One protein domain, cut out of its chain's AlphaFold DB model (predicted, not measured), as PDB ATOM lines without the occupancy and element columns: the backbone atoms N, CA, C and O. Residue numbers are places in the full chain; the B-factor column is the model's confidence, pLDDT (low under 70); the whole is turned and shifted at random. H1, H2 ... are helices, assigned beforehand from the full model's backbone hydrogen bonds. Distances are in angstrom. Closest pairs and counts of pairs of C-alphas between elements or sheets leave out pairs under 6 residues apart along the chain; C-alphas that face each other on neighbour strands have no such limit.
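Overview. This is residues 205 to 302 of the 579 residues of the protein "RING-type domain-containing protein" of Chara braunii (UniProt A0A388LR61). Two helices, H2 and H3, lie side by side; H1 packs on H3 to make a triangle, and H4 lies beyond H3's last residues, with a long looped tail after it. The printed part has 98 residues, 40 in four named helices, H1 to H4 in chain order, and no named strand: all helix by class, yet under half in named elements. It is compact, radius of gyration of the C-alphas 13.1 A, spanning 36 by 31 by 23 A.

Arrangement. Start at H3, residues 253 to 263. H2, residues 233 to 242, touches it, Leu 233 to Val 253 being the closest C-alphas at 5.4 A, at a shallow tilt of 23 degrees, the same way. H1, residues 218 to 227, touches H3 at C-alphas 223 and 261, 7.1 A, at a shallow 31 degrees, opposite ways. H4, residues 270 to 278, is close to H3 but not clearly touching, C-alphas 263 and 276 being closest at 7.6 A; it is apart from H1 and H2. Every O i to N i+4 pair is within hydrogen-bond range in H2, H3 and H4; in H1, 4 of 6.

Along the chain. Find C-alpha 253 at (-32.335, 8.011, 20.564); H3 runs 15.6 A to C-alpha 263. H1 measures 14.1 A, H2 14.3 A and H4 12.2 A, ending at C-alpha 278, (-34.007, -10.549, 9.496).

Size, cuts and confidence. The C-alphas farthest apart, Ala 216 and Ser 297, are 37.9 A apart. The printed part has no cut, no link between helices is long, and no printed residue is under pLDDT 70.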
ATOM      1  N   PRO A 205     -50.880   4.316   3.200       88.12
ATOM      2  CA  PRO A 205     -49.565   3.864   2.781       88.12
ATOM      3  C   PRO A 205     -49.585   2.359   2.509       88.12
ATOM      4  O   PRO A 205     -50.382   1.613   3.075       88.12
ATOM      5  N   ARG A 206     -48.675   1.908   1.652       92.75
ATOM      6  CA  ARG A 206     -48.475   0.484   1.386       92.75
ATOM      7  C   ARG A 206     -47.413  -0.097   2.310       92.75
ATOM      8  O   ARG A 206     -46.510   0.625   2.747       92.75
ATOM      9  N   CYS A 207     -47.534  -1.388   2.592       95.38
ATOM     10  CA  CYS A 207     -46.508  -2.153   3.281       95.38
ATOM     11  C   CYS A 207     -45.202  -2.089   2.483       95.38
ATOM     12  O   CYS A 207     -45.206  -2.223   1.262       95.38
ATOM     13  N   TYR A 208     -44.079  -1.905   3.172       94.19
ATOM     14  CA  TYR A 208     -42.766  -1.834   2.535       94.19
ATOM     15  C   TYR A 208     -42.409  -3.110   1.739       94.19
ATOM     16  O   TYR A 208     -41.819  -3.002   0.664       94.19
ATOM     17  N   TYR A 209     -42.794  -4.292   2.244       95.56
ATOM     18  CA  TYR A 209     -42.457  -5.588   1.644       95.56
ATOM     19  C   TYR A 209     -43.530  -6.105   0.677       95.56
ATOM     20  O   TYR A 209     -43.251  -6.192  -0.512       95.56
ATOM     21  N   CYS A 210     -44.744  -6.412   1.151       94.44
ATOM     22  CA  CYS A 210     -45.795  -7.001   0.302       94.44
ATOM     23  C   CYS A 210     -46.559  -5.988  -0.562       94.44
ATOM     24  O   CYS A 210     -47.370  -6.379  -1.389       94.44
ATOM     25  N   GLU A 211     -46.346  -4.686  -0.355       93.44
ATOM     26  CA  GLU A 211     -47.040  -3.603  -1.064       93.44
ATOM     27  C   GLU A 211     -48.567  -3.545  -0.895       93.44
ATOM     28  O   GLU A 211     -49.217  -2.682  -1.502       93.44
ATOM     29  N   ASP A 212     -49.141  -4.378  -0.026       93.62
ATOM     30  CA  ASP A 212     -50.551  -4.299   0.343       93.62
ATOM     31  C   ASP A 212     -50.861  -2.990   1.064       93.62
ATOM     32  O   ASP A 212     -50.021  -2.404   1.759       93.62
ATOM     33  N   LYS A 213     -52.096  -2.509   0.901       90.69
ATOM     34  CA  LYS A 213     -52.558  -1.304   1.595       90.69
ATOM     35  C   LYS A 213     -52.600  -1.553   3.098       90.69
ATOM     36  O   LYS A 213     -53.261  -2.477   3.564       90.69
ATOM     37  N   LEU A 214     -51.946  -0.678   3.854       90.94
ATOM     38  CA  LEU A 214     -52.045  -0.679   5.305       90.94
ATOM     39  C   LEU A 214     -53.402  -0.099   5.738       90.94
ATOM     40  O   LEU A 214     -53.974   0.727   5.020       90.94
ATOM     41  N   PRO A 215     -53.920  -0.483   6.916       87.88
ATOM     42  CA  PRO A 215     -55.116   0.134   7.477       87.88
ATOM     43  C   PRO A 215     -54.985   1.659   7.613       87.88
ATOM     44  O   PRO A 215     -53.901   2.195   7.871       87.88
ATOM     45  N   ALA A 216     -56.100   2.381   7.479       82.44
ATOM     46  CA  ALA A 216     -56.117   3.817   7.740       82.44
ATOM     47  C   ALA A 216     -55.701   4.093   9.198       82.44
ATOM     48  O   ALA A 216     -56.216   3.471  10.124       82.44
ATOM     49  N   GLY A 217     -54.752   5.011   9.404       82.75
ATOM     50  CA  GLY A 217     -54.208   5.309  10.736       82.75
ATOM     51  C   GLY A 217     -53.152   4.317  11.248       82.75
ATOM     52  O   GLY A 217     -52.718   4.435  12.392       82.75
ATOM     53  N   TRP A 218     -52.724   3.342  10.430       89.00
ATOM     54  CA  TRP A 218     -51.764   2.303  10.834       89.00
ATOM     55  C   TRP A 218     -50.483   2.871  11.444       89.00
ATOM     56  O   TRP A 218     -50.054   2.436  12.514       89.00
ATOM     57  N   ARG A 219     -49.873   3.868  10.786       86.19
ATOM     58  CA  ARG A 219     -48.619   4.461  11.266       86.19
ATOM     59  C   ARG A 219     -48.807   5.090  12.633       86.19
ATOM     60  O   ARG A 219     -48.012   4.839  13.529       86.19
ATOM     61  N   GLU A 220     -49.868   5.863  12.808       88.44
ATOM     62  CA  GLU A 220     -50.201   6.527  14.058       88.44
ATOM     63  C   GLU A 220     -50.401   5.509  15.180       88.44
ATOM     64  O   GLU A 220     -49.821   5.674  16.254       88.44
ATOM     65  N   THR A 221     -51.147   4.433  14.923       88.38
ATOM     66  CA  THR A 221     -51.367   3.340  15.881       88.38
ATOM     67  C   THR A 221     -50.058   2.645  16.256       88.38
ATOM     68  O   THR A 221     -49.759   2.489  17.443       88.38
ATOM     69  N   CYS A 222     -49.230   2.274  15.272       86.94
ATOM     70  CA  CYS A 222     -47.930   1.660  15.531       86.94
ATOM     71  C   CYS A 222     -47.012   2.599  16.320       86.94
ATOM     72  O   CYS A 222     -46.360   2.176  17.273       86.94
ATOM     73  N   GLU A 223     -46.970   3.879  15.961       88.38
ATOM     74  CA  GLU A 223     -46.102   4.864  16.599       88.38
ATOM     75  C   GLU A 223     -46.532   5.206  18.025       88.38
ATOM     76  O   GLU A 223     -45.681   5.402  18.891       88.38
ATOM     77  N   GLN A 224     -47.835   5.231  18.319       87.06
ATOM     78  CA  GLN A 224     -48.339   5.426  19.683       87.06
ATOM     79  C   GLN A 224     -47.777   4.387  20.664       87.06
ATOM     80  O   GLN A 224     -47.533   4.714  21.829       87.06
ATOM     81  N   SER A 225     -47.510   3.163  20.193       81.38
ATOM     82  CA  SER A 225     -47.010   2.069  21.034       81.38
ATOM     83  C   SER A 225     -45.634   2.348  21.655       81.38
ATOM     84  O   SER A 225     -45.384   1.903  22.779       81.38
ATOM     85  N   TRP A 226     -44.776   3.117  20.972       84.56
ATOM     86  CA  TRP A 226     -43.396   3.396  21.386       84.56
ATOM     87  C   TRP A 226     -43.086   4.892  21.559       84.56
ATOM     88  O   TRP A 226     -42.112   5.238  22.222       84.56
ATOM     89  N   LYS A 227     -43.918   5.821  21.064       86.31
ATOM     90  CA  LYS A 227     -43.705   7.278  21.222       86.31
ATOM     91  C   LYS A 227     -43.569   7.718  22.683       86.31
ATOM     92  O   LYS A 227     -42.802   8.629  22.986       86.31
ATOM     93  N   LYS A 228     -44.272   7.052  23.605       84.12
ATOM     94  CA  LYS A 228     -44.161   7.293  25.058       84.12
ATOM     95  C   LYS A 228     -42.770   6.972  25.625       84.12
ATOM     96  O   LYS A 228     -42.377   7.535  26.647       84.12
ATOM     97  N   ASP A 229     -42.024   6.106  24.945       83.31
ATOM     98  CA  ASP A 229     -40.711   5.615  25.355       83.31
ATOM     99  C   ASP A 229     -39.566   6.513  24.856       83.31
ATOM    100  O   ASP A 229     -38.463   6.448  25.401       83.31
ATOM    101  N   LYS A 230     -39.844   7.445  23.927       84.38
ATOM    102  CA  LYS A 230     -38.872   8.364  23.296       84.38
ATOM    103  C   LYS A 230     -38.020   9.167  24.281       84.38
ATOM    104  O   LYS A 230     -36.886   9.517  23.981       84.38
ATOM    105  N   LYS A 231     -38.535   9.440  25.482       82.00
ATOM    106  CA  LYS A 231     -37.813  10.199  26.519       82.00
ATOM    107  C   LYS A 231     -36.623   9.440  27.124       82.00
ATOM    108  O   LYS A 231     -35.862  10.032  27.881       82.00
ATOM    109  N   SER A 232     -36.478   8.142  26.856       87.62
ATOM    110  CA  SER A 232     -35.425   7.312  27.439       87.62
ATOM    111  C   SER A 232     -34.865   6.325  26.420       87.62
ATOM    112  O   SER A 232     -35.569   5.431  25.955       87.62
ATOM    113  N   LEU A 233     -33.558   6.416  26.161       87.50
ATOM    114  CA  LEU A 233     -32.841   5.473  25.296       87.50
ATOM    115  C   LEU A 233     -33.033   4.014  25.740       87.50
ATOM    116  O   LEU A 233     -33.222   3.129  24.912       87.50
ATOM    117  N   ARG A 234     -33.044   3.766  27.057       89.62
ATOM    118  CA  ARG A 234     -33.284   2.429  27.615       89.62
ATOM    119  C   ARG A 234     -34.655   1.888  27.203       89.62
ATOM    120  O   ARG A 234     -34.735   0.757  26.738       89.62
ATOM    121  N   ARG A 235     -35.711   2.697  27.335       90.38
ATOM    122  CA  ARG A 235     -37.073   2.284  26.963       90.38
ATOM    123  C   ARG A 235     -37.214   2.082  25.456       90.38
ATOM    124  O   ARG A 235     -37.854   1.127  25.035       90.38
ATOM    125  N   MET A 236     -36.562   2.919  24.646       90.12
ATOM    126  CA  MET A 236     -36.513   2.749  23.187       90.12
ATOM    127  C   MET A 236     -35.850   1.424  22.791       90.12
ATOM    128  O   MET A 236     -36.371   0.692  21.951       90.12
ATOM    129  N   LYS A 237     -34.739   1.074  23.448       90.12
ATOM    130  CA  LYS A 237     -34.054  -0.208  23.248       90.12
ATOM    131  C   LYS A 237     -34.931  -1.395  23.653       90.12
ATOM    132  O   LYS A 237     -35.011  -2.370  22.913       90.12
ATOM    133  N   GLU A 238     -35.611  -1.311  24.796       90.31
ATOM    134  CA  GLU A 238     -36.562  -2.334  25.250       90.31
ATOM    135  C   GLU A 238     -37.739  -2.486  24.267       90.31
ATOM    136  O   GLU A 238     -38.126  -3.606  23.939       90.31
ATOM    137  N   ALA A 239     -38.275  -1.385  23.729       90.88
ATOM    138  CA  ALA A 239     -39.329  -1.411  22.717       90.88
ATOM    139  C   ALA A 239     -38.873  -2.085  21.414       90.88
ATOM    140  O   ALA A 239     -39.554  -2.982  20.921       90.88
ATOM    141  N   ALA A 240     -37.703  -1.716  20.890       91.31
ATOM    142  CA  ALA A 240     -37.152  -2.331  19.686       91.31
ATOM    143  C   ALA A 240     -36.830  -3.822  19.879       91.31
ATOM    144  O   ALA A 240     -37.051  -4.623  18.970       91.31
ATOM    145  N   LEU A 241     -36.369  -4.213  21.074       90.75
ATOM    146  CA  LEU A 241     -36.107  -5.611  21.411       90.75
ATOM    147  C   LEU A 241     -37.395  -6.444  21.457       90.75
ATOM    148  O   LEU A 241     -37.406  -7.553  20.928       90.75
ATOM    149  N   ARG A 242     -38.490  -5.908  22.021       91.00
ATOM    150  CA  ARG A 242     -39.815  -6.566  21.991       91.00
ATOM    151  C   ARG A 242     -40.299  -6.819  20.563       91.00
ATOM    152  O   ARG A 242     -40.925  -7.838  20.308       91.00
ATOM    153  N   LEU A 243     -39.985  -5.904  19.648       90.94
ATOM    154  CA  LEU A 243     -40.306  -6.009  18.222       90.94
ATOM    155  C   LEU A 243     -39.259  -6.805  17.421       90.94
ATOM    156  O   LEU A 243     -39.389  -6.937  16.208       90.94
ATOM    157  N   GLN A 244     -38.229  -7.332  18.092       93.81
ATOM    158  CA  GLN A 244     -37.134  -8.109  17.509       93.81
ATOM    159  C   GLN A 244     -36.398  -7.394  16.362       93.81
ATOM    160  O   GLN A 244     -35.899  -8.034  15.437       93.81
ATOM    161  N   LEU A 245     -36.285  -6.069  16.436       93.69
ATOM    162  CA  LEU A 245     -35.597  -5.265  15.429       93.69
ATOM    163  C   LEU A 245     -34.078  -5.299  15.635       93.69
ATOM    164  O   LEU A 245     -33.583  -5.424  16.760       93.69
ATOM    165  N   ASP A 246     -33.319  -5.150  14.549       92.88
ATOM    166  CA  ASP A 246     -31.881  -4.921  14.648       92.88
ATOM    167  C   ASP A 246     -31.626  -3.521  15.220       92.88
ATOM    168  O   ASP A 246     -31.925  -2.518  14.586       92.88
ATOM    169  N   VAL A 247     -31.105  -3.430  16.436       91.94
ATOM    170  CA  VAL A 247     -30.704  -2.153  17.059       91.94
ATOM    171  C   VAL A 247     -29.314  -2.237  17.681       91.94
ATOM    172  O   VAL A 247     -28.907  -1.360  18.437       91.94
ATOM    173  N   GLY A 248     -28.551  -3.293  17.366       87.75
ATOM    174  CA  GLY A 248     -27.224  -3.519  17.953       87.75
ATOM    175  C   GLY A 248     -26.203  -2.433  17.601       87.75
ATOM    176  O   GLY A 248     -25.231  -2.239  18.324       87.75
ATOM    177  N   TRP A 249     -26.440  -1.707  16.507       88.25
ATOM    178  CA  TRP A 249     -25.588  -0.628  16.013       88.25
ATOM    179  C   TRP A 249     -26.019   0.769  16.491       88.25
ATOM    180  O   TRP A 249     -25.237   1.709  16.356       88.25
ATOM    181  N   CYS A 250     -27.232   0.915  17.035       89.69
ATOM    182  CA  CYS A 250     -27.792   2.206  17.432       89.69
ATOM    183  C   CYS A 250     -27.094   2.746  18.693       89.69
ATOM    184  O   CYS A 250     -26.980   2.051  19.705       89.69
ATOM    185  N   ARG A 251     -26.662   4.008  18.654       90.00
ATOM    186  CA  ARG A 251     -25.975   4.722  19.747       90.00
ATOM    187  C   ARG A 251     -26.780   5.899  20.295       90.00
ATOM    188  O   ARG A 251     -26.497   6.361  21.397       90.00
ATOM    189  N   SER A 252     -27.775   6.364  19.549       89.56
ATOM    190  CA  SER A 252     -28.583   7.546  19.861       89.56
ATOM    191  C   SER A 252     -30.079   7.225  19.944       89.56
ATOM    192  O   SER A 252     -30.524   6.144  19.542       89.56
ATOM    193  N   VAL A 253     -30.868   8.148  20.503       88.69
ATOM    194  CA  VAL A 253     -32.335   8.011  20.564       88.69
ATOM    195  C   VAL A 253     -32.931   8.171  19.167       88.69
ATOM    196  O   VAL A 253     -33.873   7.464  18.818       88.69
ATOM    197  N   GLU A 254     -32.337   9.050  18.365       89.62
ATOM    198  CA  GLU A 254     -32.721   9.364  16.994       89.62
ATOM    199  C   GLU A 254     -32.602   8.127  16.094       89.62
ATOM    200  O   GLU A 254     -33.539   7.799  15.373       89.62
ATOM    201  N   GLU A 255     -31.505   7.369  16.196       91.56
ATOM    202  CA  GLU A 255     -31.344   6.118  15.441       91.56
ATOM    203  C   GLU A 255     -32.394   5.070  15.836       91.56
ATOM    204  O   GLU A 255     -32.979   4.426  14.969       91.56
ATOM    205  N   HIS A 256     -32.697   4.921  17.132       91.69
ATOM    206  CA  HIS A 256     -33.760   4.005  17.565       91.69
ATOM    207  C   HIS A 256     -35.134   4.446  17.050       91.69
ATOM    208  O   HIS A 256     -35.948   3.603  16.668       91.69
ATOM    209  N   GLU A 257     -35.404   5.752  17.031       92.00
ATOM    210  CA  GLU A 257     -36.628   6.308  16.457       92.00
ATOM    211  C   GLU A 257     -36.736   5.988  14.960       92.00
ATOM    212  O   GLU A 257     -37.780   5.504  14.526       92.00
ATOM    213  N   GLU A 258     -35.667   6.157  14.177       91.56
ATOM    214  CA  GLU A 258     -35.665   5.821  12.745       91.56
ATOM    215  C   GLU A 258     -35.926   4.328  12.472       91.56
ATOM    216  O   GLU A 258     -36.530   3.981  11.445       91.56
ATOM    217  N   VAL A 259     -35.467   3.440  13.362       93.44
ATOM    218  CA  VAL A 259     -35.721   1.991  13.292       93.44
ATOM    219  C   VAL A 259     -37.168   1.661  13.672       93.44
ATOM    220  O   VAL A 259     -37.824   0.872  12.996       93.44
ATOM    221  N   LEU A 260     -37.717   2.294  14.708       92.56
ATOM    222  CA  LEU A 260     -39.112   2.091  15.114       92.56
ATOM    223  C   LEU A 260     -40.114   2.699  14.116       92.56
ATOM    224  O   LEU A 260     -41.209   2.167  13.934       92.56
ATOM    225  N   GLN A 261     -39.731   3.762  13.408       92.25
ATOM    226  CA  GLN A 261     -40.482   4.278  12.262       92.25
ATOM    227  C   GLN A 261     -40.457   3.314  11.069       92.25
ATOM    228  O   GLN A 261     -41.421   3.259  10.316       92.25
ATOM    229  N   LEU A 262     -39.396   2.521  10.875       92.50
ATOM    230  CA  LEU A 262     -39.406   1.479   9.841       92.50
ATOM    231  C   LEU A 262     -40.477   0.426  10.144       92.50
ATOM    232  O   LEU A 262     -41.219   0.029   9.247       92.50
ATOM    233  N   PHE A 263     -40.616   0.030  11.411       93.81
ATOM    234  CA  PHE A 263     -41.650  -0.913  11.839       93.81
ATOM    235  C   PHE A 263     -43.072  -0.433  11.502       93.81
ATOM    236  O   PHE A 263     -43.900  -1.244  11.088       93.81
ATOM    237  N   SER A 264     -43.347   0.877  11.583       92.69
ATOM    238  CA  SER A 264     -44.660   1.440  11.225       92.69
ATOM    239  C   SER A 264     -44.955   1.430   9.717       92.69
ATOM    240  O   SER A 264     -46.080   1.711   9.308       92.69
ATOM    241  N   THR A 265     -43.985   1.063   8.871       93.94
ATOM    242  CA  THR A 265     -44.173   0.903   7.414       93.94
ATOM    243  C   THR A 265     -44.459  -0.534   6.972       93.94
ATOM    244  O   THR A 265     -44.687  -0.768   5.787       93.94
ATOM    245  N   VAL A 266     -44.447  -1.495   7.897       95.88
ATOM    246  CA  VAL A 266     -44.615  -2.927   7.609       95.88
ATOM    247  C   VAL A 266     -45.919  -3.424   8.237       95.88
ATOM    248  O   VAL A 266     -46.221  -3.053   9.374       95.88
ATOM    249  N   CYS A 267     -46.690  -4.235   7.504       95.31
ATOM    250  CA  CYS A 267     -47.929  -4.857   7.987       95.31
ATOM    251  C   CYS A 267     -47.660  -5.936   9.056       95.31
ATOM    252  O   CYS A 267     -46.504  -6.249   9.349       95.31
ATOM    253  N   ASP A 268     -48.725  -6.487   9.648       94.06
ATOM    254  CA  ASP A 268     -48.637  -7.534  10.681       94.06
ATOM    255  C   ASP A 268     -48.542  -8.971  10.152       94.06
ATOM    256  O   ASP A 268     -48.466  -9.897  10.955       94.06
ATOM    257  N   GLU A 269     -48.496  -9.163   8.832       96.75
ATOM    258  CA  GLU A 269     -48.337 -10.495   8.238       96.75
ATOM    259  C   GLU A 269     -47.015 -11.146   8.655       96.75
ATOM    260  O   GLU A 269     -45.960 -10.498   8.653       96.75
ATOM    261  N   GLU A 270     -47.067 -12.443   8.973       96.12
ATOM    262  CA  GLU A 270     -45.938 -13.202   9.526       96.12
ATOM    263  C   GLU A 270     -44.693 -13.101   8.634       96.12
ATOM    264  O   GLU A 270     -43.602 -12.790   9.119       96.12
ATOM    265  N   ASP A 271     -44.865 -13.242   7.318       95.50
ATOM    266  CA  ASP A 271     -43.779 -13.138   6.341       95.50
ATOM    267  C   ASP A 271     -43.128 -11.750   6.340       95.50
ATOM    268  O   ASP A 271     -41.899 -11.617   6.347       95.50
ATOM    269  N   CYS A 272     -43.936 -10.689   6.381       96.62
ATOM    270  CA  CYS A 272     -43.447  -9.312   6.413       96.62
ATOM    271  C   CYS A 272     -42.722  -8.999   7.729       96.62
ATOM    272  O   CYS A 272     -41.688  -8.320   7.729       96.62
ATOM    273  N   ARG A 273     -43.227  -9.522   8.853       95.56
ATOM    274  CA  ARG A 273     -42.583  -9.403  10.167       95.56
ATOM    275  C   ARG A 273     -41.262 -10.168  10.211       95.56
ATOM    276  O   ARG A 273     -40.260  -9.597  10.639       95.56
ATOM    277  N   SER A 274     -41.221 -11.390   9.690       96.06
ATOM    278  CA  SER A 274     -40.007 -12.208   9.588       96.06
ATOM    279  C   SER A 274     -38.933 -11.531   8.726       96.06
ATOM    280  O   SER A 274     -37.776 -11.402   9.145       96.06
ATOM    281  N   ARG A 275     -39.320 -10.972   7.567       96.56
ATOM    282  CA  ARG A 275     -38.429 -10.161   6.716       96.56
ATOM    283  C   ARG A 275     -37.862  -8.966   7.484       96.56
ATOM    284  O   ARG A 275     -36.655  -8.743   7.442       96.56
ATOM    285  N   LEU A 276     -38.683  -8.229   8.237       96.31
ATOM    286  CA  LEU A 276     -38.211  -7.096   9.042       96.31
ATOM    287  C   LEU A 276     -37.221  -7.513  10.141       96.31
ATOM    288  O   LEU A 276     -36.212  -6.841  10.342       96.31
ATOM    289  N   GLN A 277     -37.483  -8.618  10.836       95.50
ATOM    290  CA  GLN A 277     -36.626  -9.124  11.915       95.50
ATOM    291  C   GLN A 277     -35.261  -9.608  11.408       95.50
ATOM    292  O   GLN A 277     -34.252  -9.496  12.115       95.50
ATOM    293  N   ALA A 278     -35.224 -10.128  10.179       95.38
ATOM    294  CA  ALA A 278     -34.007 -10.549   9.496       95.38
ATOM    295  C   ALA A 278     -33.266  -9.400   8.784       95.38
ATOM    296  O   ALA A 278     -32.131  -9.600   8.345       95.38
ATOM    297  N   ALA A 279     -33.872  -8.215   8.658       96.69
ATOM    298  CA  ALA A 279     -33.303  -7.068   7.957       96.69
ATOM    299  C   ALA A 279     -32.261  -6.323   8.798       96.69
ATOM    300  O   ALA A 279     -32.422  -6.128  10.004       96.69
ATOM    301  N   CYS A 280     -31.219  -5.820   8.138       95.50
ATOM    302  CA  CYS A 280     -30.412  -4.756   8.715       95.50
ATOM    303  C   CYS A 280     -31.235  -3.463   8.705       95.50
ATOM    304  O   CYS A 280     -31.735  -3.037   7.669       95.50
ATOM    305  N   THR A 281     -31.357  -2.804   9.849       94.38
ATOM    306  CA  THR A 281     -32.163  -1.577   9.984       94.38
ATOM    307  C   THR A 281     -31.332  -0.300   9.826       94.38
ATOM    308  O   THR A 281     -31.866   0.808   9.930       94.38
ATOM    309  N   LYS A 282     -30.021  -0.441   9.581       92.88
ATOM    310  CA  LYS A 282     -29.074   0.671   9.502       92.88
ATOM    311  C   LYS A 282     -29.363   1.586   8.324       92.88
ATOM    312  O   LYS A 282     -29.566   1.131   7.199       92.88
ATOM    313  N   LYS A 283     -29.312   2.892   8.573       92.00
ATOM    314  CA  LYS A 283     -29.292   3.913   7.527       92.00
ATOM    315  C   LYS A 283     -27.859   4.103   7.033       92.00
ATOM    316  O   LYS A 283     -26.932   4.287   7.821       92.00
ATOM    317  N   LEU A 284     -27.669   3.978   5.728       90.69
ATOM    318  CA  LEU A 284     -26.376   4.126   5.070       90.69
ATOM    319  C   LEU A 284     -25.990   5.616   4.977       90.69
ATOM    320  O   LEU A 284     -26.873   6.474   5.043       90.69
ATOM    321  N   PRO A 285     -24.700   5.950   4.762       89.38
ATOM    322  CA  PRO A 285     -24.247   7.340   4.613       89.38
ATOM    323  C   PRO A 285     -24.956   8.116   3.495       89.38
ATOM    324  O   PRO A 285     -25.145   9.322   3.601       89.38
ATOM    325  N   CYS A 286     -25.411   7.417   2.454       88.31
ATOM    326  CA  CYS A 286     -26.213   7.990   1.374       88.31
ATOM    327  C   CYS A 286     -27.659   8.356   1.770       88.31
ATOM    328  O   CYS A 286     -28.416   8.840   0.937       88.31
ATOM    329  N   GLY A 287     -28.079   8.088   3.010       89.19
ATOM    330  CA  GLY A 287     -29.428   8.359   3.514       89.19
ATOM    331  C   GLY A 287     -30.444   7.237   3.272       89.19
ATOM    332  O   GLY A 287     -31.489   7.220   3.925       89.19
ATOM    333  N   HIS A 288     -30.139   6.270   2.401       90.50
ATOM    334  CA  HIS A 288     -30.983   5.099   2.165       90.50
ATOM    335  C   HIS A 288     -30.830   4.039   3.257       90.50
ATOM    336  O   HIS A 288     -29.800   3.933   3.923       90.50
ATOM    337  N   ARG A 289     -31.862   3.210   3.426       91.25
ATOM    338  CA  ARG A 289     -31.812   2.069   4.344       91.25
ATOM    339  C   ARG A 289     -30.983   0.938   3.737       91.25
ATOM    340  O   ARG A 289     -31.017   0.711   2.530       91.25
ATOM    341  N   CYS A 290     -30.235   0.244   4.584       93.50
ATOM    342  CA  CYS A 290     -29.507  -0.956   4.207       93.50
ATOM    343  C   CYS A 290     -30.501  -2.031   3.744       93.50
ATOM    344  O   CYS A 290     -31.400  -2.396   4.493       93.50
ATOM    345  N   GLY A 291     -30.320  -2.560   2.532       93.69
ATOM    346  CA  GLY A 291     -31.077  -3.722   2.041       93.69
ATOM    347  C   GLY A 291     -30.521  -5.062   2.537       93.69
ATOM    348  O   GLY A 291     -30.952  -6.117   2.090       93.69
ATOM    349  N   GLY A 292     -29.510  -5.026   3.408       95.50
ATOM    350  CA  GLY A 292     -28.812  -6.200   3.913       95.50
ATOM    351  C   GLY A 292     -29.529  -6.901   5.066       95.50
ATOM    352  O   GLY A 292     -30.673  -6.613   5.413       95.50
ATOM    353  N   VAL A 293     -28.804  -7.808   5.710       95.94
ATOM    354  CA  VAL A 293     -29.315  -8.689   6.768       95.94
ATOM    355  C   VAL A 293     -28.807  -8.315   8.156       95.94
ATOM    356  O   VAL A 293     -27.671  -7.865   8.327       95.94
ATOM    357  N   ARG A 294     -29.637  -8.566   9.169       94.38
ATOM    358  CA  ARG A 294     -29.267  -8.485  10.582       94.38
ATOM    359  C   ARG A 294     -28.139  -9.470  10.885       94.38
ATOM    360  O   ARG A 294     -28.191 -10.629  10.479       94.38
ATOM    361  N   GLY A 295     -27.128  -9.018  11.627       86.25
ATOM    362  CA  GLY A 295     -25.977  -9.851  11.995       86.25
ATOM    363  C   GLY A 295     -25.012 -10.156  10.841       86.25
ATOM    364  O   GLY A 295     -24.096 -10.959  11.016       86.25
ATOM    365  N   GLY A 296     -25.185  -9.525   9.673       85.12
ATOM    366  CA  GLY A 296     -24.161  -9.514   8.628       85.12
ATOM    367  C   GLY A 296     -22.875  -8.848   9.126       85.12
ATOM    368  O   GLY A 296     -22.917  -7.934   9.949       85.12
ATOM    369  N   SER A 297     -21.718  -9.299   8.637       83.81
ATOM    370  CA  SER A 297     -20.420  -8.727   9.032       83.81
ATOM    371  C   SER A 297     -20.237  -7.288   8.542       83.81
ATOM    372  O   SER A 297     -19.555  -6.495   9.187       83.81
ATOM    373  N   TYR A 298     -20.864  -6.940   7.421       87.94
ATOM    374  CA  TYR A 298     -20.878  -5.603   6.843       87.94
ATOM    375  C   TYR A 298     -22.266  -5.291   6.274       87.94
ATOM    376  O   TYR A 298     -23.032  -6.189   5.922       87.94
ATOM    377  N   CYS A 299     -22.601  -4.002   6.205       91.81
ATOM    378  CA  CYS A 299     -23.827  -3.558   5.549       91.81
ATOM    379  C   CYS A 299     -23.723  -3.759   4.037       91.81
ATOM    380  O   CYS A 299     -22.662  -3.539   3.451       91.81
ATOM    381  N   LEU A 300     -24.837  -4.140   3.415       92.12
ATOM    382  CA  LEU A 300     -24.936  -4.212   1.965       92.12
ATOM    383  C   LEU A 300     -24.789  -2.794   1.384       92.12
ATOM    384  O   LEU A 300     -25.467  -1.883   1.877       92.12
ATOM    385  N   PRO A 301     -23.935  -2.586   0.363       91.12
ATOM    386  CA  PRO A 301     -23.902  -1.323  -0.362       91.12
ATOM    387  C   PRO A 301     -25.285  -0.966  -0.918       91.12
ATOM    388  O   PRO A 301     -26.129  -1.832  -1.149       91.12
ATOM    389  N   CYS A 302     -25.546   0.326  -1.096       91.06
ATOM    390  CA  CYS A 302     -26.867   0.773  -1.519       91.06
ATOM    391  C   CYS A 302     -27.164   0.335  -2.960       91.06
ATOM    392  O   CYS A 302     -26.406   0.662  -3.867       91.06
TER     393      CYS A 302